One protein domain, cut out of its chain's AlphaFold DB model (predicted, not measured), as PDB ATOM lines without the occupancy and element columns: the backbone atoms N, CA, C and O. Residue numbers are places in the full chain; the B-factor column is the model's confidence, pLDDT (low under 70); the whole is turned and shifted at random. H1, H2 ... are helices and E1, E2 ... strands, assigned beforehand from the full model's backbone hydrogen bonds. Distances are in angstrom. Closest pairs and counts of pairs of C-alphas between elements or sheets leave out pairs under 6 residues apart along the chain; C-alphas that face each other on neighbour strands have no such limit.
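Overview. This is residues 42 to 51 and 98 to 253 of the 254 residues of the protein "Integral membrane protein 2" of Dufourea novaeangliae (UniProt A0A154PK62). One sheet of ten strands, strongly twisted, is curled like part of a barrel and folds back on itself into two leaves that face each other, E1 to E6 in one and E7, E10 and E9 in the other, with E8 as the hinge. H1 crosses over E1 and E2, H2 packs along E5, and short H3 sits beside E7. The printed part has 166 residues, with E1 to E6, H1, E7, H2, E8, E9, E10 and H3 along the chain; the class is mixed, helices and strands. The sheet is mixed, in the order E1, E2, E3, E4, E5, E6, E8, E7, E10, E9. The whole is compact, with a radius of gyration of the C-alphas of 15.5 A and spans of 46 by 39 by 26 A.

Along the chain. Find C-alpha 42 at (-9.852, -63.055, 24.952), where E1, residues 42 to 49, begins and runs 22.8 A. Beyond the cut, E2, 98 to 107, is 28.7 A long. Then read E3, 113 to 118, E4, 127 to 132, E5, 137 to 142, and E6, 147 to 152. H1, 161 to 172, is 16.3 A long and E7, 182 to 190, is 25.1 A. Next come H2, 202 to 207, E8, 213 to 218, E9, 232 to 236, and E10, 241 to 246. H3, 249 to 252, ends at C-alpha 252, (-20.955, -37.602, 6.911).

Arrangement. Start at edge strand E1, antiparallel to E2, with N 44 and O 102 2.9 A apart. E2 to E6 form a meander, each strand the antiparallel neighbour of the one before; in the hairpin E3 and E4, N 116 and O 129 are 2.9 A apart. E8 is parallel to E6, with N 214 and O 148 at 2.8 A, and antiparallel to E7, with N 190 and O 215 at 2.9 A. E7 is parallel to E10, with N 185 and O 243 at 2.8 A. E9 and E10 are a hairpin, with N 244 and O 233 at 2.8 A. Between the leaves, the closest C-alphas of E4 and E9, Gly 127 and Phe 233, are 6.3 A apart. H1 runs across the strands at 70 degrees to E1 on the local plane, 9.3 A over the sheet. H2 runs along E5 at 9 degrees on the local plane, at a height of 8.0 A; its closest C-alpha pair with E5 is Ile 204 and Gly 139, 5.8 A. H3 is over none of the strands, on the opposite face from H1. In H1 and H2 every O i to N i+4 pair is within hydrogen-bond range; H3 is too short for one.

Size, cuts and confidence. The C-alphas farthest apart, of Tyr 175 and Pro 192, are 46.8 A apart. Residues 52 to 97 are cut out, with 9.5 A between C-alphas 51 and 98. The links E7 to H2 and E8 to E9 are long. Look for pLDDT under 70 at residues 50 to 51, 221 to 230 and 253.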
ATOM      1  N   GLY A  42      -8.951 -61.904  24.865       91.00
ATOM      2  CA  GLY A  42      -9.852 -63.055  24.952       91.00
ATOM      3  C   GLY A  42     -11.220 -62.805  24.328       91.00
ATOM      4  O   GLY A  42     -11.671 -61.665  24.260       91.00
ATOM      5  N   TRP A  43     -11.858 -63.883  23.870       92.06
ATOM      6  CA  TRP A  43     -13.236 -63.874  23.385       92.06
ATOM      7  C   TRP A  43     -14.189 -64.264  24.506       92.06
ATOM      8  O   TRP A  43     -13.955 -65.265  25.184       92.06
ATOM      9  N   TYR A  44     -15.271 -63.509  24.657       91.88
ATOM     10  CA  TYR A  44     -16.293 -63.756  25.666       91.88
ATOM     11  C   TYR A  44     -17.684 -63.698  25.039       91.88
ATOM     12  O   TYR A  44     -17.950 -62.889  24.149       91.88
ATOM     13  N   SER A  45     -18.559 -64.588  25.502       88.94
ATOM     14  CA  SER A  45     -19.977 -64.598  25.142       88.94
ATOM     15  C   SER A  45     -20.753 -63.843  26.213       88.94
ATOM     16  O   SER A  45     -20.773 -64.270  27.366       88.94
ATOM     17  N   ILE A  46     -21.393 -62.742  25.834       88.62
ATOM     18  CA  ILE A  46     -22.195 -61.924  26.739       88.62
ATOM     19  C   ILE A  46     -23.664 -62.317  26.580       88.62
ATOM     20  O   ILE A  46     -24.208 -62.183  25.474       88.62
ATOM     21  N   PRO A  47     -24.315 -62.833  27.637       84.94
ATOM     22  CA  PRO A  47     -25.740 -63.115  27.593       84.94
ATOM     23  C   PRO A  47     -26.537 -61.811  27.524       84.94
ATOM     24  O   PRO A  47     -26.098 -60.776  28.004       84.94
ATOM     25  N   TYR A  48     -27.711 -61.848  26.909       79.94
ATOM     26  CA  TYR A  48     -28.653 -60.738  26.916       79.94
ATOM     27  C   TYR A  48     -30.073 -61.230  26.654       79.94
ATOM     28  O   TYR A  48     -30.296 -62.263  26.013       79.94
ATOM     29  N   ASP A  49     -31.045 -60.453  27.122       75.19
ATOM     30  CA  ASP A  49     -32.449 -60.713  26.844       75.19
ATOM     31  C   ASP A  49     -32.832 -60.198  25.445       75.19
ATOM     32  O   ASP A  49     -32.752 -59.002  25.134       75.19
ATOM     33  N   SER A  50     -33.253 -61.122  24.579       65.50
ATOM     34  CA  SER A  50     -33.699 -60.814  23.218       65.50
ATOM     35  C   SER A  50     -35.075 -60.151  23.147       65.50
ATOM     36  O   SER A  50     -35.410 -59.606  22.094       65.50
ATOM     37  N   SER A  51     -35.850 -60.138  24.237       59.62
ATOM     38  CA  SER A  51     -37.193 -59.539  24.288       59.62
ATOM     39  C   SER A  51     -37.200 -58.047  23.917       59.62
ATOM     40  O   SER A  51     -38.144 -57.556  23.302       59.62
ATOM     41  N   THR A  98     -30.337 -64.898  24.588       79.06
ATOM     42  CA  THR A  98     -29.420 -64.864  23.446       79.06
ATOM     43  C   THR A  98     -28.033 -64.426  23.903       79.06
ATOM     44  O   THR A  98     -27.901 -63.787  24.939       79.06
ATOM     45  N   THR A  99     -26.987 -64.727  23.135       83.81
ATOM     46  CA  THR A  99     -25.618 -64.274  23.437       83.81
ATOM     47  C   THR A  99     -25.025 -63.539  22.245       83.81
ATOM     48  O   THR A  99     -25.266 -63.949  21.110       83.81
ATOM     49  N   PHE A 100     -24.222 -62.502  22.478       86.81
ATOM     50  CA  PHE A 100     -23.349 -61.924  21.449       86.81
ATOM     51  C   PHE A 100     -21.883 -62.073  21.865       86.81
ATOM     52  O   PHE A 100     -21.584 -62.289  23.039       86.81
ATOM     53  N   LYS A 101     -20.975 -62.065  20.886       90.44
ATOM     54  CA  LYS A 101     -19.546 -62.305  21.115       90.44
ATOM     55  C   LYS A 101     -18.787 -60.994  21.074       90.44
ATOM     56  O   LYS A 101     -18.995 -60.206  20.160       90.44
ATOM     57  N   GLU A 102     -17.849 -60.837  21.995       93.62
ATOM     58  CA  GLU A 102     -16.923 -59.709  22.031       93.62
ATOM     59  C   GLU A 102     -15.496 -60.201  22.233       93.62
ATOM     60  O   GLU A 102     -15.252 -61.196  22.928       93.62
ATOM     61  N   ARG A 103     -14.541 -59.495  21.633       95.69
ATOM     62  CA  ARG A 103     -13.119 -59.716  21.877       95.69
ATOM     63  C   ARG A 103     -12.559 -58.547  22.664       95.69
ATOM     64  O   ARG A 103     -12.561 -57.425  22.179       95.69
ATOM     65  N   PHE A 104     -12.021 -58.834  23.836       96.25
ATOM     66  CA  PHE A 104     -11.392 -57.842  24.695       96.25
ATOM     67  C   PHE A 104      -9.879 -57.870  24.507       96.25
ATOM     68  O   PHE A 104      -9.302 -58.947  24.364       96.25
ATOM     69  N   GLU A 105      -9.243 -56.705  24.559       96.12
ATOM     70  CA  GLU A 105      -7.802 -56.496  24.699       96.12
ATOM     71  C   GLU A 105      -7.580 -55.449  25.800       96.12
ATOM     72  O   GLU A 105      -7.925 -54.281  25.639       96.12
ATOM     73  N   ILE A 106      -7.040 -55.877  26.942       95.31
ATOM     74  CA  ILE A 106      -7.028 -55.101  28.191       95.31
ATOM     75  C   ILE A 106      -5.585 -54.866  28.648       95.31
ATOM     76  O   ILE A 106      -4.853 -55.840  28.840       95.31
ATOM     77  N   ASP A 107      -5.175 -53.611  28.871       94.12
ATOM     78  CA  ASP A 107      -3.868 -53.281  29.468       94.12
ATOM     79  C   ASP A 107      -3.893 -53.508  30.988       94.12
ATOM     80  O   ASP A 107      -4.443 -52.703  31.739       94.12
ATOM     81  N   LEU A 108      -3.273 -54.589  31.465       92.56
ATOM     82  CA  LEU A 108      -3.198 -54.899  32.900       92.56
ATOM     83  C   LEU A 108      -1.956 -54.338  33.598       92.56
ATOM     84  O   LEU A 108      -1.806 -54.524  34.810       92.56
ATOM     85  N   VAL A 109      -1.046 -53.703  32.858       91.12
ATOM     86  CA  VAL A 109       0.190 -53.145  33.420       91.12
ATOM     87  C   VAL A 109       0.020 -51.659  33.685       91.12
ATOM     88  O   VAL A 109       0.256 -51.231  34.810       91.12
ATOM     89  N   ASN A 110      -0.414 -50.891  32.683       91.56
ATOM     90  CA  ASN A 110      -0.624 -49.448  32.836       91.56
ATOM     91  C   ASN A 110      -2.075 -49.084  33.151       91.56
ATOM     92  O   ASN A 110      -2.324 -47.963  33.581       91.56
ATOM     93  N   GLU A 111      -3.025 -49.998  32.919       92.50
ATOM     94  CA  GLU A 111      -4.450 -49.817  33.245       92.50
ATOM     95  C   GLU A 111      -5.092 -48.577  32.615       92.50
ATOM     96  O   GLU A 111      -6.074 -48.030  33.118       92.50
ATOM     97  N   ASN A 112      -4.545 -48.138  31.487       93.81
ATOM     98  CA  ASN A 112      -4.959 -46.914  30.824       93.81
ATOM     99  C   ASN A 112      -5.715 -47.144  29.511       93.81
ATOM    100  O   ASN A 112      -6.210 -46.183  28.924       93.81
ATOM    101  N   TYR A 113      -5.795 -48.392  29.053       94.75
ATOM    102  CA  TYR A 113      -6.294 -48.742  27.733       94.75
ATOM    103  C   TYR A 113      -7.082 -50.047  27.747       94.75
ATOM    104  O   TYR A 113      -6.652 -51.049  28.326       94.75
ATOM    105  N   GLU A 114      -8.201 -50.033  27.035       96.44
ATOM    106  CA  GLU A 114      -8.992 -51.210  26.706       96.44
ATOM    107  C   GLU A 114      -9.535 -51.082  25.283       96.44
ATOM    108  O   GLU A 114      -9.906 -49.991  24.847       96.44
ATOM    109  N   LYS A 115      -9.590 -52.204  24.566       97.19
ATOM    110  CA  LYS A 115     -10.214 -52.312  23.249       97.19
ATOM    111  C   LYS A 115     -11.189 -53.483  23.224       97.19
ATOM    112  O   LYS A 115     -10.857 -54.568  23.700       97.19
ATOM    113  N   ILE A 116     -12.362 -53.253  22.644       97.25
ATOM    114  CA  ILE A 116     -13.441 -54.237  22.521       97.25
ATOM    115  C   ILE A 116     -13.850 -54.327  21.049       97.25
ATOM    116  O   ILE A 116     -14.362 -53.360  20.486       97.25
ATOM    117  N   ASP A 117     -13.618 -55.473  20.407       96.31
ATOM    118  CA  ASP A 117     -14.168 -55.767  19.081       96.31
ATOM    119  C   ASP A 117     -15.545 -56.421  19.224       96.31
ATOM    120  O   ASP A 117     -15.672 -57.473  19.860       96.31
ATOM    121  N   VAL A 118     -16.549 -55.844  18.564       93.12
ATOM    122  CA  VAL A 118     -17.927 -56.345  18.552       93.12
ATOM    123  C   VAL A 118     -18.309 -56.708  17.109       93.12
ATOM    124  O   VAL A 118     -18.764 -55.843  16.359       93.12
ATOM    125  N   PRO A 119     -18.074 -57.965  16.674       85.25
ATOM    126  CA  PRO A 119     -18.309 -58.403  15.295       85.25
ATOM    127  C   PRO A 119     -19.781 -58.359  14.864       85.25
ATOM    128  O   PRO A 119     -20.062 -58.067  13.710       85.25
ATOM    129  N   ASP A 120     -20.712 -58.650  15.771       81.44
ATOM    130  CA  ASP A 120     -22.153 -58.553  15.525       81.44
ATOM    131  C   ASP A 120     -22.855 -58.151  16.824       81.44
ATOM    132  O   ASP A 120     -22.728 -58.824  17.852       81.44
ATOM    133  N   PHE A 121     -23.613 -57.059  16.761       80.94
ATOM    134  CA  PHE A 121     -24.465 -56.601  17.846       80.94
ATOM    135  C   PHE A 121     -25.924 -56.550  17.398       80.94
ATOM    136  O   PHE A 121     -26.429 -55.505  17.001       80.94
ATOM    137  N   ARG A 122     -26.651 -57.667  17.511       74.81
ATOM    138  CA  ARG A 122     -28.124 -57.713  17.358       74.81
ATOM    139  C   ARG A 122     -28.622 -57.234  15.979       74.81
ATOM    140  O   ARG A 122     -29.785 -56.831  15.870       74.81
ATOM    141  N   GLY A 123     -27.798 -57.312  14.933       70.06
ATOM    142  CA  GLY A 123     -28.092 -56.716  13.620       70.06
ATOM    143  C   GLY A 123     -27.896 -55.193  13.555       70.06
ATOM    144  O   GLY A 123     -28.400 -54.553  12.635       70.06
ATOM    145  N   GLY A 124     -27.225 -54.617  14.552       76.81
ATOM    146  CA  GLY A 124     -26.580 -53.310  14.498       76.81
ATOM    147  C   GLY A 124     -25.240 -53.380  13.762       76.81
ATOM    148  O   GLY A 124     -24.911 -54.386  13.134       76.81
ATOM    149  N   ARG A 125     -24.471 -52.293  13.826       84.38
ATOM    150  CA  ARG A 125     -23.216 -52.163  13.080       84.38
ATOM    151  C   ARG A 125     -22.077 -52.877  13.788       84.38
ATOM    152  O   ARG A 125     -21.980 -52.844  15.017       84.38
ATOM    153  N   GLN A 126     -21.193 -53.471  12.995       88.75
ATOM    154  CA  GLN A 126     -19.921 -53.963  13.492       88.75
ATOM    155  C   GLN A 126     -19.080 -52.769  13.955       88.75
ATOM    156  O   GLN A 126     -18.912 -51.787  13.229       88.75
ATOM    157  N   GLY A 127     -18.551 -52.853  15.172       91.12
ATOM    158  CA  GLY A 127     -17.810 -51.754  15.773       91.12
ATOM    159  C   GLY A 127     -16.618 -52.232  16.578       91.12
ATOM    160  O   GLY A 127     -16.591 -53.348  17.100       91.12
ATOM    161  N   ARG A 128     -15.629 -51.351  16.699       96.44
ATOM    162  CA  ARG A 128     -14.539 -51.495  17.663       96.44
ATOM    163  C   ARG A 128     -14.565 -50.316  18.608       96.44
ATOM    164  O   ARG A 128     -14.509 -49.174  18.165       96.44
ATOM    165  N   PHE A 129     -14.590 -50.594  19.897       97.88
ATOM    166  CA  PHE A 129     -14.528 -49.577  20.927       97.88
ATOM    167  C   PHE A 129     -13.131 -49.509  21.523       97.88
ATOM    168  O   PHE A 129     -12.475 -50.531  21.719       97.88
ATOM    169  N   ILE A 130     -12.679 -48.291  21.803       98.06
ATOM    170  CA  ILE A 130     -11.398 -48.002  22.438       98.06
ATOM    171  C   ILE A 130     -11.670 -47.122  23.646       98.06
ATOM    172  O   ILE A 130     -12.158 -46.005  23.494       98.06
ATOM    173  N   HIS A 131     -11.322 -47.579  24.839       97.81
ATOM    174  CA  HIS A 131     -11.401 -46.787  26.058       97.81
ATOM    175  C   HIS A 131     -10.002 -46.320  26.453       97.81
ATOM    176  O   HIS A 131      -9.151 -47.119  26.841       97.81
ATOM    177  N   ASP A 132      -9.772 -45.011  26.362       96.88
ATOM    178  CA  ASP A 132      -8.566 -44.364  26.874       96.88
ATOM    179  C   ASP A 132      -8.891 -43.730  28.232       96.88
ATOM    180  O   ASP A 132      -9.535 -42.676  28.339       96.88
ATOM    181  N   PHE A 133      -8.464 -44.410  29.293       96.50
ATOM    182  CA  PHE A 133      -8.707 -43.991  30.668       96.50
ATOM    183  C   PHE A 133      -7.784 -42.842  31.092       96.50
ATOM    184  O   PHE A 133      -8.125 -42.134  32.038       96.50
ATOM    185  N   ASN A 134      -6.659 -42.600  30.411       94.31
ATOM    186  CA  ASN A 134      -5.768 -41.494  30.772       94.31
ATOM    187  C   ASN A 134      -6.397 -40.143  30.438       94.31
ATOM    188  O   ASN A 134      -6.333 -39.215  31.241       94.31
ATOM    189  N   ILE A 135      -7.033 -40.041  29.271       95.19
ATOM    190  CA  ILE A 135      -7.657 -38.792  28.812       95.19
ATOM    191  C   ILE A 135      -9.189 -38.793  28.909       95.19
ATOM    192  O   ILE A 135      -9.837 -37.833  28.495       95.19
ATOM    193  N   ASN A 136      -9.781 -39.851  29.472       96.81
ATOM    194  CA  ASN A 136     -11.229 -40.007  29.644       96.81
ATOM    195  C   ASN A 136     -12.016 -39.909  28.331       96.81
ATOM    196  O   ASN A 136     -13.031 -39.205  28.254       96.81
ATOM    197  N   LYS A 137     -11.581 -40.636  27.300       97.62
ATOM    198  CA  LYS A 137     -12.269 -40.697  26.006       97.62
ATOM    199  C   LYS A 137     -12.611 -42.128  25.617       97.62
ATOM    200  O   LYS A 137     -11.948 -43.080  26.012       97.62
ATOM    201  N   THR A 138     -13.678 -42.257  24.840       98.12
ATOM    202  CA  THR A 138     -14.040 -43.477  24.125       98.12
ATOM    203  C   THR A 138     -14.004 -43.201  22.633       98.12
ATOM    204  O   THR A 138     -14.637 -42.250  22.177       98.12
ATOM    205  N   GLY A 139     -13.258 -44.016  21.896       97.81
ATOM    206  CA  GLY A 139     -13.304 -44.106  20.445       97.81
ATOM    207  C   GLY A 139     -14.245 -45.227  20.009       97.81
ATOM    208  O   GLY A 139     -14.324 -46.252  20.683       97.81
ATOM    209  N   ILE A 140     -14.944 -45.039  18.895       97.75
ATOM    210  CA  ILE A 140     -15.741 -46.063  18.213       97.75
ATOM    211  C   ILE A 140     -15.313 -46.053  16.750       97.75
ATOM    212  O   ILE A 140     -15.449 -45.029  16.087       97.75
ATOM    213  N   ILE A 141     -14.796 -47.166  16.248       97.06
ATOM    214  CA  ILE A 141     -14.478 -47.327  14.829       97.06
ATOM    215  C   ILE A 141     -15.695 -47.926  14.136       97.06
ATOM    216  O   ILE A 141     -16.112 -49.035  14.478       97.06
ATOM    217  N   ASP A 142     -16.237 -47.198  13.162       94.25
ATOM    218  CA  ASP A 142     -17.225 -47.721  12.225       94.25
ATOM    219  C   ASP A 142     -16.479 -48.385  11.068       94.25
ATOM    220  O   ASP A 142     -15.939 -47.721  10.179       94.25
ATOM    221  N   ILE A 143     -16.420 -49.713  11.118       90.31
ATOM    222  CA  ILE A 143     -15.681 -50.518  10.142       90.31
ATOM    223  C   ILE A 143     -16.313 -50.401   8.751       90.31
ATOM    224  O   ILE A 143     -15.595 -50.368   7.755       90.31
ATOM    225  N   ASP A 144     -17.630 -50.264   8.671       88.06
ATOM    226  CA  ASP A 144     -18.356 -50.200   7.405       88.06
ATOM    227  C   ASP A 144     -18.236 -48.814   6.742       88.06
ATOM    228  O   ASP A 144     -18.115 -48.726   5.523       88.06
ATOM    229  N   ARG A 145     -18.264 -47.722   7.526       89.94
ATOM    230  CA  ARG A 145     -18.104 -46.339   7.015       89.94
ATOM    231  C   ARG A 145     -16.654 -45.884   6.897       89.94
ATOM    232  O   ARG A 145     -16.419 -44.830   6.319       89.94
ATOM    233  N   GLN A 146     -15.700 -46.635   7.446       92.81
ATOM    234  CA  GLN A 146     -14.292 -46.231   7.501       92.81
ATOM    235  C   GLN A 146     -14.121 -44.851   8.162       92.81
ATOM    236  O   GLN A 146     -13.439 -43.967   7.649       92.81
ATOM    237  N   CYS A 147     -14.756 -44.652   9.317       95.00
ATOM    238  CA  CYS A 147     -14.599 -43.442  10.121       95.00
ATOM    239  C   CYS A 147     -14.510 -43.772  11.612       95.00
ATOM    240  O   CYS A 147     -14.852 -44.871  12.056       95.00
ATOM    241  N   CYS A 148     -14.039 -42.803  12.392       96.81
ATOM    242  CA  CYS A 148     -13.980 -42.910  13.839       96.81
ATOM    243  C   CYS A 148     -14.866 -41.875  14.514       96.81
ATOM    244  O   CYS A 148     -14.908 -40.709  14.134       96.81
ATOM    245  N   PHE A 149     -15.501 -42.286  15.598       97.50
ATOM    246  CA  PHE A 149     -16.247 -41.423  16.491       97.50
ATOM    247  C   PHE A 149     -15.539 -41.321  17.834       97.50
ATOM    248  O   PHE A 149     -15.027 -42.313  18.343       97.50
ATOM    249  N   VAL A 150     -15.532 -40.137  18.439       97.81
ATOM    250  CA  VAL A 150     -14.949 -39.909  19.765       97.81
ATOM    251  C   VAL A 150     -15.977 -39.272  20.682       97.81
ATOM    252  O   VAL A 150     -16.617 -38.287  20.329       97.81
ATOM    253  N   MET A 151     -16.108 -39.807  21.891       97.31
ATOM    254  CA  MET A 151     -16.987 -39.288  22.936       97.31
ATOM    255  C   MET A 151     -16.293 -39.301  24.305       97.31
ATOM    256  O   MET A 151     -15.276 -39.977  24.479       97.31
ATOM    257  N   PRO A 152     -16.788 -38.550  25.305       97.25
ATOM    258  CA  PRO A 152     -16.316 -38.688  26.680       97.25
ATOM    259  C   PRO A 152     -16.501 -40.118  27.207       97.25
ATOM    260  O   PRO A 152     -17.536 -40.740  26.983       97.25
ATOM    261  N   LEU A 153     -15.512 -40.632  27.943       97.12
ATOM    262  CA  LEU A 153     -15.610 -41.930  28.608       97.12
ATOM    263  C   LEU A 153     -16.624 -41.872  29.756       97.12
ATOM    264  O   LEU A 153     -16.441 -41.132  30.727       97.12
ATOM    265  N   ASN A 154     -17.653 -42.715  29.699       95.81
ATOM    266  CA  ASN A 154     -18.612 -42.857  30.786       95.81
ATOM    267  C   ASN A 154     -18.097 -43.840  31.854       95.81
ATOM    268  O   ASN A 154     -18.425 -45.027  31.848       95.81
ATOM    269  N   ARG A 155     -17.317 -43.336  32.819       95.12
ATOM    270  CA  ARG A 155     -16.769 -44.134  33.939       95.12
ATOM    271  C   ARG A 155     -17.821 -44.744  34.870       95.12
ATOM    272  O   ARG A 155     -17.495 -45.596  35.691       95.12
ATOM    273  N   GLN A 156     -19.080 -44.314  34.781       94.00
ATOM    274  CA  GLN A 156     -20.156 -44.958  35.530       94.00
ATOM    275  C   GLN A 156     -20.613 -46.258  34.874       94.00
ATOM    276  O   GLN A 156     -21.213 -47.067  35.575       94.00
ATOM    277  N   ARG A 157     -20.325 -46.465  33.582       93.00
ATOM    278  CA  ARG A 157     -20.741 -47.636  32.794       93.00
ATOM    279  C   ARG A 157     -19.572 -48.529  32.379       93.00
ATOM    280  O   ARG A 157     -19.741 -49.741  32.370       93.00
ATOM    281  N   VAL A 158     -18.410 -47.943  32.096       96.38
ATOM    282  CA  VAL A 158     -17.192 -48.664  31.698       96.38
ATOM    283  C   VAL A 158     -16.349 -48.987  32.929       96.38
ATOM    284  O   VAL A 158     -15.947 -48.079  33.664       96.38
ATOM    285  N   LEU A 159     -16.087 -50.274  33.167       96.12
ATOM    286  CA  LEU A 159     -15.184 -50.710  34.231       96.12
ATOM    287  C   LEU A 159     -13.714 -50.422  33.877       96.12
ATOM    288  O   LEU A 159     -13.330 -50.544  32.721       96.12
ATOM    289  N   PRO A 160     -12.863 -50.077  34.862       96.44
ATOM    290  CA  PRO A 160     -11.418 -50.001  34.654       96.44
ATOM    291  C   PRO A 160     -10.799 -51.358  34.265       96.44
ATOM    292  O   PRO A 160     -11.330 -52.393  34.681       96.44
ATOM    293  N   PRO A 161      -9.627 -51.382  33.598       96.19
ATOM    294  CA  PRO A 161      -9.028 -52.596  33.029       96.19
ATOM    295  C   PRO A 161      -8.899 -53.796  33.984       96.19
ATOM    296  O   PRO A 161      -9.288 -54.914  33.641       96.19
ATOM    297  N   ARG A 162      -8.410 -53.602  35.220       95.06
ATOM    298  CA  ARG A 162      -8.318 -54.704  36.201       95.06
ATOM    299  C   ARG A 162      -9.680 -55.237  36.628       95.06
ATOM    300  O   ARG A 162      -9.845 -56.450  36.749       95.06
ATOM    301  N   ASN A 163     -10.636 -54.344  36.864       95.56
ATOM    302  CA  ASN A 163     -11.985 -54.708  37.285       95.56
ATOM    303  C   ASN A 163     -12.718 -55.441  36.161       95.56
ATOM    304  O   ASN A 163     -13.389 -56.434  36.429       95.56
ATOM    305  N   MET A 164     -12.543 -54.984  34.918       95.50
ATOM    306  CA  MET A 164     -13.051 -55.674  33.739       95.50
ATOM    307  C   MET A 164     -12.478 -57.091  33.649       95.50
ATOM    308  O   MET A 164     -13.224 -58.062  33.565       95.50
ATOM    309  N   TYR A 165     -11.155 -57.237  33.730       94.56
ATOM    310  CA  TYR A 165     -10.514 -58.548  33.641       94.56
ATOM    311  C   TYR A 165     -10.960 -59.518  34.749       94.56
ATOM    312  O   TYR A 165     -11.222 -60.690  34.474       94.56
ATOM    313  N   ASP A 166     -11.071 -59.045  35.994       93.94
ATOM    314  CA  ASP A 166     -11.567 -59.862  37.108       93.94
ATOM    315  C   ASP A 166     -13.019 -60.308  36.884       93.94
ATOM    316  O   ASP A 166     -13.342 -61.484  37.073       93.94
ATOM    317  N   LEU A 167     -13.878 -59.399  36.407       93.25
ATOM    318  CA  LEU A 167     -15.260 -59.712  36.060       93.25
ATOM    319  C   LEU A 167     -15.341 -60.775  34.961       93.25
ATOM    320  O   LEU A 167     -16.008 -61.793  35.142       93.25
ATOM    321  N   LEU A 168     -14.633 -60.571  33.849       92.56
ATOM    322  CA  LEU A 168     -14.618 -61.497  32.715       92.56
ATOM    323  C   LEU A 168     -14.146 -62.894  33.132       92.56
ATOM    324  O   LEU A 168     -14.738 -63.897  32.734       92.56
ATOM    325  N   ARG A 169     -13.128 -62.978  33.998       91.06
ATOM    326  CA  ARG A 169     -12.647 -64.252  34.548       91.06
ATOM    327  C   ARG A 169     -13.705 -64.942  35.412       91.06
ATOM    328  O   ARG A 169     -13.866 -66.157  35.319       91.06
ATOM    329  N   LYS A 170     -14.408 -64.197  36.269       90.19
ATOM    330  CA  LYS A 170     -15.474 -64.743  37.128       90.19
ATOM    331  C   LYS A 170     -16.674 -65.221  36.316       90.19
ATOM    332  O   LYS A 170     -17.193 -66.298  36.597       90.19
ATOM    333  N   MET A 171     -17.051 -64.457  35.294       88.06
ATOM    334  CA  MET A 171     -18.111 -64.801  34.349       88.06
ATOM    335  C   MET A 171     -17.757 -66.063  33.553       88.06
ATOM    336  O   MET A 171     -18.551 -66.995  33.510       88.06
ATOM    337  N   TYR A 172     -16.543 -66.146  32.998       86.81
ATOM    338  CA  TYR A 172     -16.073 -67.327  32.261       86.81
ATOM    339  C   TYR A 172     -16.079 -68.601  33.115       86.81
ATOM    340  O   TYR A 172     -16.432 -69.674  32.638       86.81
ATOM    341  N   ASN A 173     -15.730 -68.479  34.396       87.56
ATOM    342  CA  ASN A 173     -15.737 -69.596  35.337       87.56
ATOM    343  C   ASN A 173     -17.137 -69.927  35.901       87.56
ATOM    344  O   ASN A 173     -17.244 -70.829  36.728       87.56
ATOM    345  N   GLY A 174     -18.190 -69.197  35.509       80.62
ATOM    346  CA  GLY A 174     -19.570 -69.440  35.944       80.62
ATOM    347  C   GLY A 174     -19.910 -68.969  37.364       80.62
ATOM    348  O   GLY A 174     -20.951 -69.339  37.891       80.62
ATOM    349  N   TYR A 175     -19.057 -68.157  37.999       73.75
ATOM    350  CA  TYR A 175     -19.262 -67.689  39.382       73.75
ATOM    351  C   TYR A 175     -20.018 -66.362  39.491       73.75
ATOM    352  O   TYR A 175     -20.233 -65.877  40.602       73.75
ATOM    353  N   TYR A 176     -20.352 -65.720  38.370       73.94
ATOM    354  CA  TYR A 176     -20.942 -64.388  38.384       73.94
ATOM    355  C   TYR A 176     -21.898 -64.184  37.213       73.94
ATOM    356  O   TYR A 176     -21.497 -64.302  36.054       73.94
ATOM    357  N   GLU A 177     -23.146 -63.844  37.528       76.19
ATOM    358  CA  GLU A 177     -24.118 -63.358  36.555       76.19
ATOM    359  C   GLU A 177     -23.994 -61.837  36.448       76.19
ATOM    360  O   GLU A 177     -24.011 -61.116  37.446       76.19
ATOM    361  N   VAL A 178     -23.816 -61.352  35.224       81.44
ATOM    362  CA  VAL A 178     -23.707 -59.923  34.928       81.44
ATOM    363  C   VAL A 178     -25.082 -59.320  34.673       81.44
ATOM    364  O   VAL A 178     -25.955 -59.965  34.097       81.44
ATOM    365  N   ASP A 179     -25.251 -58.059  35.065       80.94
ATOM    366  CA  ASP A 179     -26.383 -57.260  34.615       80.94
ATOM    367  C   ASP A 179     -26.191 -56.922  33.130       80.94
ATOM    368  O   ASP A 179     -25.231 -56.270  32.715       80.94
ATOM    369  N   THR A 180     -27.099 -57.431  32.308       84.31
ATOM    370  CA  THR A 180     -27.077 -57.271  30.851       84.31
ATOM    371  C   THR A 180     -28.254 -56.431  30.375       84.31
ATOM    372  O   THR A 180     -28.670 -56.542  29.221       84.31
ATOM    373  N   GLU A 181     -28.818 -55.601  31.259       88.38
ATOM    374  CA  GLU A 181     -29.767 -54.566  30.870       88.38
ATOM    375  C   GLU A 181     -29.144 -53.664  29.793       88.38
ATOM    376  O   GLU A 181     -27.947 -53.357  29.813       88.38
ATOM    377  N   ILE A 182     -29.969 -53.256  28.827       87.94
ATOM    378  CA  ILE A 182     -29.545 -52.423  27.705       87.94
ATOM    379  C   ILE A 182     -29.819 -50.962  28.032       87.94
ATOM    380  O   ILE A 182     -30.966 -50.533  28.151       87.94
ATOM    381  N   VAL A 183     -28.754 -50.174  28.087       90.44
ATOM    382  CA  VAL A 183     -28.806 -48.730  28.299       90.44
ATOM    383  C   VAL A 183     -28.547 -48.034  26.975       90.44
ATOM    384  O   VAL A 183     -27.487 -48.203  26.374       90.44
ATOM    385  N   LYS A 184     -29.509 -47.231  26.521       90.50
ATOM    386  CA  LYS A 184     -29.417 -46.523  25.241       90.50
ATOM    387  C   LYS A 184     -28.867 -45.114  25.419       90.50
ATOM    388  O   LYS A 184     -29.402 -44.327  26.202       90.50
ATOM    389  N   GLU A 185     -27.851 -44.769  24.641       91.56
ATOM    390  CA  GLU A 185     -27.299 -43.422  24.545       91.56
ATOM    391  C   GLU A 185     -27.512 -42.880  23.130       91.56
ATOM    392  O   GLU A 185     -27.067 -43.459  22.144       91.56
ATOM    393  N   THR A 186     -28.237 -41.765  23.014       92.19
ATOM    394  CA  THR A 186     -28.463 -41.099  21.725       92.19
ATOM    395  C   THR A 186     -27.421 -40.006  21.526       92.19
ATOM    396  O   THR A 186     -27.319 -39.077  22.333       92.19
ATOM    397  N   MET A 187     -26.659 -40.113  20.442       93.62
ATOM    398  CA  MET A 187     -25.533 -39.244  20.121       93.62
ATOM    399  C   MET A 187     -25.730 -38.583  18.757       93.62
ATOM    400  O   MET A 187     -26.411 -39.111  17.879       93.62
ATOM    401  N   LYS A 188     -25.104 -37.421  18.573       93.62
ATOM    402  CA  LYS A 188     -25.039 -36.694  17.304       93.62
ATOM    403  C   LYS A 188     -23.584 -36.402  16.949       93.62
ATOM    404  O   LYS A 188     -22.801 -36.027  17.820       93.62
ATOM    405  N   VAL A 189     -23.256 -36.541  15.673       95.44
ATOM    406  CA  VAL A 189     -21.980 -36.172  15.058       95.44
ATOM    407  C   VAL A 189     -21.847 -34.653  15.003       95.44
ATOM    408  O   VAL A 189     -22.773 -33.948  14.588       95.44
ATOM    409  N   VAL A 190     -20.683 -34.149  15.405       94.81
ATOM    410  CA  VAL A 190     -20.267 -32.756  15.224       94.81
ATOM    411  C   VAL A 190     -19.347 -32.680  14.007       94.81
ATOM    412  O   VAL A 190     -18.319 -33.352  13.972       94.81
ATOM    413  N   LEU A 191     -19.727 -31.861  13.024       93.81
ATOM    414  CA  LEU A 191     -18.922 -31.542  11.841       93.81
ATOM    415  C   LEU A 191     -18.216 -30.188  12.038       93.81
ATOM    416  O   LEU A 191     -18.783 -29.321  12.715       93.81
ATOM    417  N   PRO A 192     -17.039 -29.953  11.426       95.06
ATOM    418  CA  PRO A 192     -16.230 -30.866  10.595       95.06
ATOM    419  C   PRO A 192     -15.486 -31.944  11.420       95.06
ATOM    420  O   PRO A 192     -15.546 -31.901  12.651       95.06
ATOM    421  N   PRO A 193     -14.782 -32.909  10.783       95.31
ATOM    422  CA  PRO A 193     -13.917 -33.841  11.509       95.31
ATOM    423  C   PRO A 193     -12.815 -33.111  12.293       95.31
ATOM    424  O   PRO A 193     -12.386 -32.009  11.945       95.31
ATOM    425  N   ILE A 194     -12.346 -33.753  13.359       94.69
ATOM    426  CA  ILE A 194     -11.262 -33.283  14.217       94.69
ATOM    427  C   ILE A 194      -9.965 -33.259  13.407       94.69
ATOM    428  O   ILE A 194      -9.525 -34.282  12.889       94.69
ATOM    429  N   THR A 195      -9.330 -32.093  13.342       91.75
ATOM    430  CA  THR A 195      -8.019 -31.907  12.704       91.75
ATOM    431  C   THR A 195      -6.868 -32.019  13.703       91.75
ATOM    432  O   THR A 195      -5.797 -32.515  13.364       91.75
ATOM    433  N   ASP A 196      -7.087 -31.592  14.949       92.06
ATOM    434  CA  ASP A 196      -6.103 -31.673  16.027       92.06
ATOM    435  C   ASP A 196      -6.224 -32.999  16.799       92.06
ATOM    436  O   ASP A 196      -7.058 -33.161  17.697       92.06
ATOM    437  N   LEU A 197      -5.354 -33.953  16.459       88.75
ATOM    438  CA  LEU A 197      -5.316 -35.278  17.084       88.75
ATOM    439  C   LEU A 197      -4.853 -35.258  18.552       88.75
ATOM    440  O   LEU A 197      -5.023 -36.253  19.260       88.75
ATOM    441  N   SER A 198      -4.309 -34.145  19.058       87.69
ATOM    442  CA  SER A 198      -3.967 -34.042  20.483       87.69
ATOM    443  C   SER A 198      -5.209 -34.150  21.382       87.69
ATOM    444  O   SER A 198      -5.126 -34.658  22.501       87.69
ATOM    445  N   LEU A 199      -6.384 -33.780  20.857       88.12
ATOM    446  CA  LEU A 199      -7.670 -33.816  21.558       88.12
ATOM    447  C   LEU A 199      -8.258 -35.228  21.710       88.12
ATOM    448  O   LEU A 199      -9.158 -35.427  22.534       88.12
ATOM    449  N   VAL A 200      -7.789 -36.196  20.913       91.81
ATOM    450  CA  VAL A 200      -8.324 -37.570  20.895       91.81
ATOM    451  C   VAL A 200      -7.450 -38.572  21.642       91.81
ATOM    452  O   VAL A 200      -7.928 -39.654  21.955       91.81
ATOM    453  N   GLY A 201      -6.203 -38.219  21.968       91.50
ATOM    454  CA  GLY A 201      -5.265 -39.088  22.683       91.50
ATOM    455  C   GLY A 201      -4.552 -40.106  21.803       91.50
ATOM    456  O   GLY A 201      -5.017 -40.495  20.735       91.50
ATOM    457  N   THR A 202      -3.394 -40.569  22.276       92.81
ATOM    458  CA  THR A 202      -2.495 -41.435  21.501       92.81
ATOM    459  C   THR A 202      -3.099 -42.799  21.183       92.81
ATOM    460  O   THR A 202      -2.850 -43.329  20.103       92.81
ATOM    461  N   HIS A 203      -3.867 -43.388  22.103       94.00
ATOM    462  CA  HIS A 203      -4.445 -44.714  21.891       94.00
ATOM    463  C   HIS A 203      -5.509 -44.694  20.793       94.00
ATOM    464  O   HIS A 203      -5.431 -45.479  19.851       94.00
ATOM    465  N   ILE A 204      -6.449 -43.750  20.877       96.62
ATOM    466  CA  ILE A 204      -7.506 -43.583  19.876       96.62
ATOM    467  C   ILE A 204      -6.908 -43.123  18.544       96.62
ATOM    468  O   ILE A 204      -7.226 -43.713  17.521       96.62
ATOM    469  N   ALA A 205      -5.995 -42.142  18.539       95.62
ATOM    470  CA  ALA A 205      -5.349 -41.678  17.306       95.62
ATOM    471  C   ALA A 205      -4.613 -42.804  16.561       95.62
ATOM    472  O   ALA A 205      -4.631 -42.836  15.336       95.62
ATOM    473  N   ARG A 206      -3.980 -43.735  17.290       94.81
ATOM    474  CA  ARG A 206      -3.301 -44.892  16.689       94.81
ATOM    475  C   ARG A 206      -4.286 -45.896  16.094       94.81
ATOM    476  O   ARG A 206      -4.034 -46.409  15.014       94.81
ATOM    477  N   GLU A 207      -5.368 -46.210  16.800       95.50
ATOM    478  CA  GLU A 207      -6.367 -47.176  16.317       95.50
ATOM    479  C   GLU A 207      -7.223 -46.596  15.174       95.50
ATOM    480  O   GLU A 207      -7.651 -47.338  14.298       95.50
ATOM    481  N   CYS A 208      -7.411 -45.273  15.142       95.88
ATOM    482  CA  CYS A 208      -8.132 -44.525  14.104       95.88
ATOM    483  C   CYS A 208      -7.222 -43.941  13.017       95.88
ATOM    484  O   CYS A 208      -7.608 -42.984  12.342       95.88
ATOM    485  N   GLN A 209      -6.000 -44.452  12.885       94.31
ATOM    486  CA  GLN A 209      -5.049 -43.928  11.917       94.31
ATOM    487  C   GLN A 209      -5.648 -43.973  10.502       94.31
ATOM    488  O   GLN A 209      -6.279 -44.955  10.124       94.31
ATOM    489  N   ASP A 210      -5.452 -42.893   9.745       93.81
ATOM    490  CA  ASP A 210      -5.919 -42.736   8.362       93.81
ATOM    491  C   ASP A 210      -7.454 -42.697   8.183       93.81
ATOM    492  O   ASP A 210      -7.941 -42.675   7.053       93.81
ATOM    493  N   LEU A 211      -8.224 -42.605   9.276       95.62
ATOM    494  CA  LEU A 211      -9.679 -42.433   9.249       95.62
ATOM    495  C   LEU A 211     -10.076 -41.007   9.673       95.62
ATOM    496  O   LEU A 211      -9.482 -40.452  10.603       95.62
ATOM    497  N   PRO A 212     -11.116 -40.399   9.067       96.25
ATOM    498  CA  PRO A 212     -11.682 -39.161   9.584       96.25
ATOM    499  C   PRO A 212     -12.293 -39.403  10.971       96.25
ATOM    500  O   PRO A 212     -13.057 -40.351  11.179       96.25
ATOM    501  N   ILE A 213     -11.949 -38.539  11.928       97.19
ATOM    502  CA  ILE A 213     -12.397 -38.649  13.320       97.19
ATOM    503  C   ILE A 213     -13.432 -37.569  13.614       97.19
ATOM    504  O   ILE A 213     -13.151 -36.384  13.464       97.19
ATOM    505  N   TYR A 214     -14.607 -37.949  14.099       97.06
ATOM    506  CA  TYR A 214     -15.695 -37.036  14.427       97.06
ATOM    507  C   TYR A 214     -15.998 -37.046  15.922       97.06
ATOM    508  O   TYR A 214     -16.046 -38.098  16.561       97.06
ATOM    509  N   MET A 215     -16.256 -35.871  16.495       96.81
ATOM    510  CA  MET A 215     -16.714 -35.778  17.879       96.81
ATOM    511  C   MET A 215     -18.205 -36.119  17.960       96.81
ATOM    512  O   MET A 215     -18.998 -35.676  17.128       96.81
ATOM    513  N   LEU A 216     -18.599 -36.850  18.998       96.75
ATOM    514  CA  LEU A 216     -19.994 -37.085  19.343       96.75
ATOM    515  C   LEU A 216     -20.417 -36.231  20.536       96.75
ATOM    516  O   LEU A 216     -19.693 -36.072  21.520       96.75
ATOM    517  N   THR A 217     -21.649 -35.741  20.469       95.06
ATOM    518  CA  THR A 217     -22.321 -35.022  21.550       95.06
ATOM    519  C   THR A 217     -23.633 -35.711  21.905       95.06
ATOM    520  O   THR A 217     -24.345 -36.211  21.031       95.06
ATOM    521  N   LYS A 218     -23.942 -35.770  23.203       93.12
ATOM    522  CA  LYS A 218     -25.163 -36.396  23.709       93.12
ATOM    523  C   LYS A 218     -26.377 -35.552  23.345       93.12
ATOM    524  O   LYS A 218     -26.379 -34.337  23.529       93.12
ATOM    525  N   VAL A 219     -27.434 -36.215  22.895       89.44
ATOM    526  CA  VAL A 219     -28.725 -35.583  22.625       89.44
ATOM    527  C   VAL A 219     -29.746 -36.107  23.623       89.44
ATOM    528  O   VAL A 219     -29.961 -37.311  23.732       89.44
ATOM    529  N   ASN A 220     -30.402 -35.197  24.343       79.69
ATOM    530  CA  ASN A 220     -31.559 -35.544  25.162       79.69
ATOM    531  C   ASN A 220     -32.761 -35.696  24.223       79.69
ATOM    532  O   ASN A 220     -33.303 -34.716  23.709       79.69
ATOM    533  N   SER A 221     -33.121 -36.935  23.914       59.44
ATOM    534  CA  SER A 221     -34.126 -37.260  22.910       59.44
ATOM    535  C   SER A 221     -35.551 -37.147  23.468       59.44
ATOM    536  O   SER A 221     -36.100 -38.102  23.995       59.44
ATOM    537  N   ASN A 222     -36.195 -35.993  23.253       56.03
ATOM    538  CA  ASN A 222     -37.661 -35.922  23.092       56.03
ATOM    539  C   ASN A 222     -38.079 -36.056  21.612       56.03
ATOM    540  O   ASN A 222     -39.263 -36.044  21.287       56.03
ATOM    541  N   VAL A 223     -37.111 -36.153  20.695       51.59
ATOM    542  CA  VAL A 223     -37.345 -36.152  19.248       51.59
ATOM    543  C   VAL A 223     -37.006 -37.525  18.682       51.59
ATOM    544  O   VAL A 223     -35.842 -37.857  18.470       51.59
ATOM    545  N   VAL A 224     -38.044 -38.320  18.421       50.31
ATOM    546  CA  VAL A 224     -37.948 -39.560  17.644       50.31
ATOM    547  C   VAL A 224     -37.948 -39.179  16.165       50.31
ATOM    548  O   VAL A 224     -39.005 -39.023  15.553       50.31
ATOM    549  N   LYS A 225     -36.766 -38.998  15.570       50.72
ATOM    550  CA  LYS A 225     -36.657 -39.030  14.107       50.72
ATOM    551  C   LYS A 225     -36.649 -40.493  13.667       50.72
ATOM    552  O   LYS A 225     -35.844 -41.282  14.144       50.72
ATOM    553  N   ARG A 226     -37.570 -40.848  12.765       49.19
ATOM    554  CA  ARG A 226     -37.582 -42.128  12.045       49.19
ATOM    555  C   ARG A 226     -36.496 -42.083  10.962       49.19
ATOM    556  O   ARG A 226     -36.825 -41.904   9.794       49.19
ATOM    557  N   SER A 227     -35.216 -42.123  11.329       47.06
ATOM    558  CA  SER A 227     -34.161 -42.342  10.334       47.06
ATOM    559  C   SER A 227     -34.069 -43.834  10.013       47.06
ATOM    560  O   SER A 227     -34.236 -44.692  10.877       47.06
ATOM    561  N   ILE A 228     -33.900 -44.128   8.725       49.78
ATOM    562  CA  ILE A 228     -33.875 -45.479   8.141       49.78
ATOM    563  C   ILE A 228     -32.465 -46.103   8.263       49.78
ATOM    564  O   ILE A 228     -32.300 -47.313   8.120       49.78
ATOM    565  N   SER A 229     -31.449 -45.301   8.595       55.97
ATOM    566  CA  SER A 229     -30.065 -45.704   8.848       55.97
ATOM    567  C   SER A 229     -29.821 -45.933  10.345       55.97
ATOM    568  O   SER A 229     -29.498 -45.013  11.094       55.97
ATOM    569  N   ASN A 230     -29.933 -47.181  10.800       66.81
ATOM    570  CA  ASN A 230     -29.604 -47.553  12.179       66.81
ATOM    571  C   ASN A 230     -28.078 -47.542  12.390       66.81
ATOM    572  O   ASN A 230     -27.426 -48.584  12.309       66.81
ATOM    573  N   SER A 231     -27.493 -46.376  12.679       86.62
ATOM    574  CA  SER A 231     -26.090 -46.273  13.114       86.62
ATOM    575  C   SER A 231     -25.977 -46.580  14.602       86.62
ATOM    576  O   SER A 231     -25.703 -45.713  15.430       86.62
ATOM    577  N   VAL A 232     -26.286 -47.838  14.918       90.81
ATOM    578  CA  VAL A 232     -26.367 -48.370  16.272       90.81
ATOM    579  C   VAL A 232     -25.174 -49.276  16.522       90.81
ATOM    580  O   VAL A 232     -24.988 -50.267  15.816       90.81
ATOM    581  N   PHE A 233     -24.409 -48.950  17.554       93.62
ATOM    582  CA  PHE A 233     -23.290 -49.744  18.045       93.62
ATOM    583  C   PHE A 233     -23.615 -50.220  19.451       93.62
ATOM    584  O   PHE A 233     -24.243 -49.491  20.217       93.62
ATOM    585  N   GLY A 234     -23.177 -51.418  19.811       93.12
ATOM    586  CA  GLY A 234     -23.359 -51.929  21.160       93.12
ATOM    587  C   GLY A 234     -22.087 -52.540  21.698       93.12
ATOM    588  O   GLY A 234     -21.326 -53.117  20.931       93.12
ATOM    589  N   GLN A 235     -21.880 -52.410  23.003       94.94
ATOM    590  CA  GLN A 235     -20.803 -53.088  23.718       94.94
ATOM    591  C   GLN A 235     -21.229 -53.459  25.136       94.94
ATOM    592  O   GLN A 235     -22.052 -52.766  25.744       94.94
ATOM    593  N   PHE A 236     -20.615 -54.489  25.707       94.38
ATOM    594  CA  PHE A 236     -20.618 -54.719  27.144       94.38
ATOM    595  C   PHE A 236     -19.273 -54.308  27.744       94.38
ATOM    596  O   PHE A 236     -18.242 -54.939  27.550       94.38
ATOM    597  N   ALA A 237     -19.305 -53.242  28.544       94.38
ATOM    598  CA  ALA A 237     -18.125 -52.703  29.222       94.38
ATOM    599  C   ALA A 237     -18.160 -52.925  30.747       94.38
ATOM    600  O   ALA A 237     -17.615 -52.141  31.528       94.38
ATOM    601  N   GLY A 238     -18.792 -54.023  31.177       91.06
ATOM    602  CA  GLY A 238     -18.639 -54.582  32.522       91.06
ATOM    603  C   GLY A 238     -19.767 -54.290  33.514       91.06
ATOM    604  O   GLY A 238     -19.835 -54.941  34.552       91.06
ATOM    605  N   LYS A 239     -20.665 -53.343  33.224       90.62
ATOM    606  CA  LYS A 239     -21.840 -53.080  34.080       90.62
ATOM    607  C   LYS A 239     -23.164 -53.379  33.410       90.62
ATOM    608  O   LYS A 239     -24.003 -54.011  34.022       90.62
ATOM    609  N   ASN A 240     -23.337 -52.880  32.193       91.75
ATOM    610  CA  ASN A 240     -24.535 -53.026  31.382       91.75
ATOM    611  C   ASN A 240     -24.106 -53.109  29.917       91.75
ATOM    612  O   ASN A 240     -22.975 -52.739  29.571       91.75
ATOM    613  N   ILE A 241     -25.028 -53.525  29.055       92.06
ATOM    614  CA  ILE A 241     -24.855 -53.381  27.613       92.06
ATOM    615  C   ILE A 241     -25.188 -51.932  27.261       92.06
ATOM    616  O   ILE A 241     -26.292 -51.459  27.523       92.06
ATOM    617  N   VAL A 242     -24.236 -51.209  26.679       93.00
ATOM    618  CA  VAL A 242     -24.442 -49.834  26.215       93.00
ATOM    619  C   VAL A 242     -24.707 -49.867  24.719       93.00
ATOM    620  O   VAL A 242     -23.880 -50.362  23.962       93.00
ATOM    621  N   GLU A 243     -25.848 -49.324  24.306       92.88
ATOM    622  CA  GLU A 243     -26.252 -49.169  22.908       92.88
ATOM    623  C   GLU A 243     -26.146 -47.688  22.523       92.88
ATOM    624  O   GLU A 243     -26.916 -46.853  22.998       92.88
ATOM    625  N   VAL A 244     -25.182 -47.351  21.671       93.62
ATOM    626  CA  VAL A 244     -24.949 -45.998  21.162       93.62
ATOM    627  C   VAL A 244     -25.660 -45.845  19.825       93.62
ATOM    628  O   VAL A 244     -25.298 -46.495  18.847       93.62
ATOM    629  N   ASN A 245     -26.660 -44.969  19.771       92.38
ATOM    630  CA  ASN A 245     -27.391 -44.636  18.553       92.38
ATOM    631  C   ASN A 245     -26.955 -43.264  18.025       92.38
ATOM    632  O   ASN A 245     -27.201 -42.247  18.680       92.38
ATOM    633  N   ILE A 246     -26.332 -43.230  16.847       92.56
ATOM    634  CA  ILE A 246     -25.847 -42.006  16.204       92.56
ATOM    635  C   ILE A 246     -26.877 -41.527  15.174       92.56
ATOM    636  O   ILE A 246     -27.046 -42.133  14.121       92.56
ATOM    637  N   VAL A 247     -27.570 -40.424  15.470       90.38
ATOM    638  CA  VAL A 247     -28.804 -40.038  14.750       90.38
ATOM    639  C   VAL A 247     -28.608 -39.325  13.415       90.38
ATOM    640  O   VAL A 247     -29.593 -39.095  12.726       90.38
ATOM    641  N   ASN A 248     -27.390 -38.898  13.097       89.62
ATOM    642  CA  ASN A 248     -27.086 -38.120  11.895       89.62
ATOM    643  C   ASN A 248     -25.784 -38.590  11.231       89.62
ATOM    644  O   ASN A 248     -25.007 -37.798  10.705       89.62
ATOM    645  N   ALA A 249     -25.505 -39.889  11.326       86.12
ATOM    646  CA  ALA A 249     -24.309 -40.472  10.733       86.12
ATOM    647  C   ALA A 249     -24.312 -40.370   9.197       86.12
ATOM    648  O   ALA A 249     -23.251 -40.321   8.592       86.12
ATOM    649  N   GLU A 250     -25.490 -40.313   8.574       83.56
ATOM    650  CA  GLU A 250     -25.657 -40.082   7.136       83.56
ATOM    651  C   GLU A 250     -25.171 -38.707   6.658       83.56
ATOM    652  O   GLU A 250     -24.791 -38.585   5.500       83.56
ATOM    653  N   ASP A 251     -25.115 -37.696   7.535       83.50
ATOM    654  CA  ASP A 251     -24.622 -36.357   7.176       83.50
ATOM    655  C   ASP A 251     -23.112 -36.358   6.854       83.50
ATOM    656  O   ASP A 251     -22.581 -35.350   6.399       83.50
ATOM    657  N   ILE A 252     -22.400 -37.456   7.145       83.56
ATOM    658  CA  ILE A 252     -20.955 -37.602   6.911       83.56
ATOM    659  C   ILE A 252     -20.645 -37.934   5.446       83.56
ATOM    660  O   ILE A 252     -19.591 -37.542   4.951       83.56
ATOM    661  N   ASP A 253     -21.549 -38.642   4.765       68.19
ATOM    662  CA  ASP A 253     -21.352 -39.105   3.384       68.19
ATOM    663  C   ASP A 253     -21.800 -38.055   2.338       68.19
ATOM    664  O   ASP A 253     -21.799 -38.348   1.139       68.19
TER     665      ASP A 253